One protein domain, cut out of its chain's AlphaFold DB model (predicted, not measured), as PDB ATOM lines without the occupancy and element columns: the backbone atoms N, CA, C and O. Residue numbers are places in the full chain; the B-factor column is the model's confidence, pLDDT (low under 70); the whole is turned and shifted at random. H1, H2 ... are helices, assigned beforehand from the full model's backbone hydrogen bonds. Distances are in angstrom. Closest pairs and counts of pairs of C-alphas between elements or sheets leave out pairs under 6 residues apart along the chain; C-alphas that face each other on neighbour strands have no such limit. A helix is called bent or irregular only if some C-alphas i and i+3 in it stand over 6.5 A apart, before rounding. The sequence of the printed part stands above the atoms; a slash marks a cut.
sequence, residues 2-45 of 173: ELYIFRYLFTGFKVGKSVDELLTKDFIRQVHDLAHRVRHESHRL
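AT A GLANCE: This is residues 2 to 45 of the 173 residues of a protein of Halanaerobium saccharolyticum (UniProt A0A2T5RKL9). A helix folded sharply on itself, H1, makes a head, and a second helix, H2, packs on it with residues 27 to 31 and then sticks out as an arm with residues 35 to 45. The printed part has 44 residues with two named helices, H1 then H2, and no named strand: all helix. It is elongated, 35 by 19 by 18 A, and only just loose, close to compact, with a radius of gyration of the C-alphas of 11.3 A.

IN THESE COORDINATES: Find C-alpha 2 at (34.722, 39.479, -44.712); there H1 begins, residues 2 to 21, 20.4 A long. It has a kink of 130 degrees near residue 15 and is irregular, with C-alphas 14 and 17 at 9.5 A. After a tight link of 4 residues, H2 runs 28.9 A from residue 26 to residue 45, at (51.671, 57.018, -37.732).

HOW THE PARTS SIT: Look at Tyr 4 and Phe 27: H1 and H2 touch, and these closest C-alphas are 4.7 A apart. Their lines, H1's a rough one, stand about perpendicular, at 85 degrees. In H2 every O i to N i+4 pair is within hydrogen-bond range; in H1, 10 of 16 are.

THE WHOLE: The C-alphas farthest apart, of Lys 14 and Leu 45, are 35.2 A apart. The printed part has no cut, and no printed residue is under 70 in pLDDT.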
ATOM      1  N   GLU A   2      34.279  40.084 -43.439       86.81
ATOM      2  CA  GLU A   2      34.722  39.479 -44.712       86.81
ATOM      3  C   GLU A   2      33.622  39.452 -45.784       86.81
ATOM      4  O   GLU A   2      33.868  39.807 -46.932       86.81
ATOM      5  N   LEU A   3      32.376  39.166 -45.391       94.12
ATOM      6  CA  LEU A   3      31.228  39.198 -46.303       94.12
ATOM      7  C   LEU A   3      30.988  40.580 -46.942       94.12
ATOM      8  O   LEU A   3      30.511  40.653 -48.073       94.12
ATOM      9  N   TYR A   4      31.311  41.680 -46.251       95.06
ATOM     10  CA  TYR A   4      31.160  43.028 -46.812       95.06
ATOM     11  C   TYR A   4      32.204  43.302 -47.888       95.06
ATOM     12  O   TYR A   4      31.853  43.804 -48.951       95.06
ATOM     13  N   ILE A   5      33.455  42.899 -47.642       94.19
ATOM     14  CA  ILE A   5      34.547  43.008 -48.616       94.19
ATOM     15  C   ILE A   5      34.239  42.141 -49.837       94.19
ATOM     16  O   ILE A   5      34.316  42.618 -50.964       94.19
ATOM     17  N   PHE A   6      33.807  40.896 -49.619       96.25
ATOM     18  CA  PHE A   6      33.406  39.994 -50.695       96.25
ATOM     19  C   PHE A   6      32.308  40.612 -51.573       96.25
ATOM     20  O   PHE A   6      32.460  40.704 -52.790       96.25
ATOM     21  N   ARG A   7      31.221  41.106 -50.964       96.25
ATOM     22  CA  ARG A   7      30.123  41.757 -51.699       96.25
ATOM     23  C   ARG A   7      30.578  43.016 -52.429       96.25
ATOM     24  O   ARG A   7      30.149  43.233 -53.561       96.25
ATOM     25  N   TYR A   8      31.437  43.820 -51.805       96.75
ATOM     26  CA  TYR A   8      32.014  45.012 -52.415       96.75
ATOM     27  C   TYR A   8      32.810  44.660 -53.676       96.75
ATOM     28  O   TYR A   8      32.506  45.186 -54.742       96.75
ATOM     29  N   LEU A   9      33.746  43.709 -53.584       96.06
ATOM     30  CA  LEU A   9      34.581  43.285 -54.711       96.06
ATOM     31  C   LEU A   9      33.746  42.698 -55.851       96.06
ATOM     32  O   LEU A   9      33.872  43.136 -56.989       96.06
ATOM     33  N   PHE A  10      32.833  41.771 -55.553       96.38
ATOM     34  CA  PHE A  10      31.979  41.162 -56.577       96.38
ATOM     35  C   PHE A  10      31.029  42.162 -57.239       96.38
ATOM     36  O   PHE A  10      30.734  42.034 -58.427       96.38
ATOM     37  N   THR A  11      30.545  43.157 -56.494       96.50
ATOM     38  CA  THR A  11      29.757  44.250 -57.078       96.50
ATOM     39  C   THR A  11      30.650  45.117 -57.961       96.50
ATOM     40  O   THR A  11      30.293  45.377 -59.107       96.50
ATOM     41  N   GLY A  12      31.840  45.480 -57.477       96.56
ATOM     42  CA  GLY A  12      32.840  46.251 -58.215       96.56
ATOM     43  C   GLY A  12      33.281  45.586 -59.516       96.56
ATOM     44  O   GLY A  12      33.416  46.266 -60.524       96.56
ATOM     45  N   PHE A  13      33.397  44.259 -59.556       97.06
ATOM     46  CA  PHE A  13      33.691  43.533 -60.796       97.06
ATOM     47  C   PHE A  13      32.577  43.630 -61.844       97.06
ATOM     48  O   PHE A  13      32.853  43.499 -63.030       97.06
ATOM     49  N   LYS A  14      31.327  43.877 -61.430       96.38
ATOM     50  CA  LYS A  14      30.189  44.033 -62.349       96.38
ATOM     51  C   LYS A  14      29.997  45.473 -62.814       96.38
ATOM     52  O   LYS A  14      29.685  45.688 -63.978       96.38
ATOM     53  N   VAL A  15      30.136  46.443 -61.909       96.81
ATOM     54  CA  VAL A  15      29.795  47.859 -62.174       96.81
ATOM     55  C   VAL A  15      31.022  48.765 -62.348       96.81
ATOM     56  O   VAL A  15      30.898  49.947 -62.678       96.81
ATOM     57  N   GLY A  16      32.222  48.230 -62.124       95.62
ATOM     58  CA  GLY A  16      33.480  48.967 -62.174       95.62
ATOM     59  C   GLY A  16      33.600  50.017 -61.066       95.62
ATOM     60  O   GLY A  16      33.067  49.865 -59.966       95.62
ATOM     61  N   LYS A  17      34.291  51.120 -61.380       94.12
ATOM     62  CA  LYS A  17      34.574  52.236 -60.456       94.12
ATOM     63  C   LYS A  17      33.332  52.896 -59.839       94.12
ATOM     64  O   LYS A  17      33.442  53.525 -58.798       94.12
ATOM     65  N   SER A  18      32.159  52.738 -60.457       96.38
ATOM     66  CA  SER A  18      30.896  53.291 -59.942       96.38
ATOM     67  C   SER A  18      30.422  52.619 -58.647       96.38
ATOM     68  O   SER A  18      29.511  53.120 -57.994       96.38
ATOM     69  N   VAL A  19      31.040  51.503 -58.232       96.31
ATOM     70  CA  VAL A  19      30.701  50.813 -56.977       96.31
ATOM     71  C   VAL A  19      30.805  51.730 -55.758       96.31
ATOM     72  O   VAL A  19      29.996  51.606 -54.844       96.31
ATOM     73  N   ASP A  20      31.738  52.685 -55.771       95.44
ATOM     74  CA  ASP A  20      31.924  53.656 -54.690       95.44
ATOM     75  C   ASP A  20      30.739  54.626 -54.538       95.44
ATOM     76  O   ASP A  20      30.534  55.183 -53.461       95.44
ATOM     77  N   GLU A  21      29.924  54.803 -55.581       95.25
ATOM     78  CA  GLU A  21      28.766  55.705 -55.583       95.25
ATOM     79  C   GLU A  21      27.500  55.036 -55.021       95.25
ATOM     80  O   GLU A  21      26.540  55.712 -54.645       95.25
ATOM     81  N   LEU A  22      27.482  53.703 -54.904       94.44
ATOM     82  CA  LEU A  22      26.327  52.921 -54.451       94.44
ATOM     83  C   LEU A  22      26.190  52.922 -52.910       94.44
ATOM     84  O   LEU A  22      25.985  51.884 -52.278       94.44
ATOM     85  N   LEU A  23      26.268  54.108 -52.298       91.31
ATOM     86  CA  LEU A  23      26.307  54.330 -50.843       91.31
ATOM     87  C   LEU A  23      25.038  53.888 -50.097       91.31
ATOM     88  O   LEU A  23      25.073  53.688 -48.885       91.31
ATOM     89  N   THR A  24      23.925  53.692 -50.809       92.94
ATOM     90  CA  THR A  24      22.686  53.122 -50.250       92.94
ATOM     91  C   THR A  24      22.833  51.647 -49.873       92.94
ATOM     92  O   THR A  24      22.001  51.105 -49.148       92.94
ATOM     93  N   LYS A  25      23.883  50.967 -50.352       93.75
ATOM     94  CA  LYS A  25      24.201  49.589 -49.979       93.75
ATOM     95  C   LYS A  25      25.061  49.583 -48.717       93.75
ATOM     96  O   LYS A  25      26.218  50.001 -48.740       93.75
ATOM     97  N   ASP A  26      24.549  48.984 -47.645       94.19
ATOM     98  CA  ASP A  26      25.248  48.944 -46.353       94.19
ATOM     99  C   ASP A  26      26.677  48.397 -46.434       94.19
ATOM    100  O   ASP A  26      27.584  48.941 -45.811       94.19
ATOM    101  N   PHE A  27      26.911  47.340 -47.222       95.38
ATOM    102  CA  PHE A  27      28.241  46.733 -47.330       95.38
ATOM    103  C   PHE A  27      29.284  47.674 -47.948       95.38
ATOM    104  O   PHE A  27      30.460  47.544 -47.623       95.38
ATOM    105  N   ILE A  28      28.870  48.631 -48.787       96.00
ATOM    106  CA  ILE A  28      29.769  49.625 -49.384       96.00
ATOM    107  C   ILE A  28      30.187  50.631 -48.322       96.00
ATOM    108  O   ILE A  28      31.381  50.799 -48.078       96.00
ATOM    109  N   ARG A  29      29.215  51.204 -47.602       95.00
ATOM    110  CA  ARG A  29      29.492  52.121 -46.490       95.00
ATOM    111  C   ARG A  29      30.405  51.480 -45.442       95.00
ATOM    112  O   ARG A  29      31.358  52.103 -44.995       95.00
ATOM    113  N   GLN A  30      30.167  50.216 -45.092       95.69
ATOM    114  CA  GLN A  30      31.017  49.492 -44.139       95.69
ATOM    115  C   GLN A  30      32.465  49.337 -44.630       95.69
ATOM    116  O   GLN A  30      33.399  49.468 -43.836       95.69
ATOM    117  N   VAL A  31      32.671  49.074 -45.925       95.94
ATOM    118  CA  VAL A  31      34.014  48.999 -46.521       95.94
ATOM    119  C   VAL A  31      34.688  50.372 -46.531       95.94
ATOM    120  O   VAL A  31      35.856  50.466 -46.155       95.94
ATOM    121  N   HIS A  32      33.961  51.443 -46.857       95.44
ATOM    122  CA  HIS A  32      34.470  52.818 -46.777       95.44
ATOM    123  C   HIS A  32      34.870  53.206 -45.351       95.44
ATOM    124  O   HIS A  32      35.973  53.706 -45.138       95.44
ATOM    125  N   ASP A  33      34.032  52.900 -44.359       94.88
ATOM    126  CA  ASP A  33      34.306  53.167 -42.943       94.88
ATOM    127  C   ASP A  33      35.554  52.407 -42.451       94.88
ATOM    128  O   ASP A  33      36.338  52.911 -41.640       94.88
ATOM    129  N   LEU A  34      35.764  51.172 -42.922       94.88
ATOM    130  CA  LEU A  34      36.986  50.403 -42.657       94.88
ATOM    131  C   LEU A  34      38.206  51.051 -43.321       94.88
ATOM    132  O   LEU A  34      39.197  51.316 -42.638       94.88
ATOM    133  N   ALA A  35      38.123  51.361 -44.615       95.56
ATOM    134  CA  ALA A  35      39.210  51.986 -45.366       95.56
ATOM    135  C   ALA A  35      39.619  53.341 -44.763       95.56
ATOM    136  O   ALA A  35      40.809  53.619 -44.600       95.56
ATOM    137  N   HIS A  36      38.642  54.155 -44.355       96.38
ATOM    138  CA  HIS A  36      38.874  55.430 -43.686       96.38
ATOM    139  C   HIS A  36      39.653  55.251 -42.378       96.38
ATOM    140  O   HIS A  36      40.635  55.957 -42.146       96.38
ATOM    141  N   ARG A  37      39.278  54.276 -41.539       96.62
ATOM    142  CA  ARG A  37      39.979  53.992 -40.274       96.62
ATOM    143  C   ARG A  37      41.435  53.571 -40.492       96.62
ATOM    144  O   ARG A  37      42.317  54.125 -39.834       96.62
ATOM    145  N   VAL A  38      41.694  52.677 -41.450       97.38
ATOM    146  CA  VAL A  38      43.056  52.239 -41.814       97.38
ATOM    147  C   VAL A  38      43.888  53.418 -42.329       97.38
ATOM    148  O   VAL A  38      45.006  53.646 -41.864       97.38
ATOM    149  N   ARG A  39      43.335  54.216 -43.254       97.06
ATOM    150  CA  ARG A  39      44.013  55.393 -43.819       97.06
ATOM    151  C   ARG A  39      44.318  56.440 -42.753       97.06
ATOM    152  O   ARG A  39      45.408  57.008 -42.751       97.06
ATOM    153  N   HIS A  40      43.372  56.699 -41.856       96.50
ATOM    154  CA  HIS A  40      43.529  57.680 -40.791       96.50
ATOM    155  C   HIS A  40      44.593  57.250 -39.772       96.50
ATOM    156  O   HIS A  40      45.421  58.068 -39.367       96.50
ATOM    157  N   GLU A  41      44.626  55.968 -39.395       97.50
ATOM    158  CA  GLU A  41      45.697  55.434 -38.548       97.50
ATOM    159  C   GLU A  41      47.063  55.512 -39.245       97.50
ATOM    160  O   GLU A  41      48.008  56.041 -38.659       97.50
ATOM    161  N   SER A  42      47.160  55.082 -40.506       97.62
ATOM    162  CA  SER A  42      48.400  55.186 -41.288       97.62
ATOM    163  C   SER A  42      48.887  56.635 -41.389       97.62
ATOM    164  O   SER A  42      50.046  56.923 -41.104       97.62
ATOM    165  N   HIS A  43      48.003  57.585 -41.712       97.06
ATOM    166  CA  HIS A  43      48.359  59.004 -41.770       97.06
ATOM    167  C   HIS A  43      48.912  59.517 -40.437       97.06
ATOM    168  O   HIS A  43      49.906  60.236 -40.414       97.06
ATOM    169  N   ARG A  44      48.297  59.128 -39.317       96.19
ATOM    170  CA  ARG A  44      48.759  59.513 -37.983       96.19
ATOM    171  C   ARG A  44      50.151  58.955 -37.678       96.19
ATOM    172  O   ARG A  44      50.995  59.684 -37.162       96.19
ATOM    173  N   LEU A  45      50.398  57.689 -38.008       97.62
ATOM    174  CA  LEU A  45      51.671  57.018 -37.732       97.62
ATOM    175  C   LEU A  45      52.856  57.655 -38.458       97.62
ATOM    176  O   LEU A  45      53.944  57.681 -37.890       97.62
TER     177      LEU A  45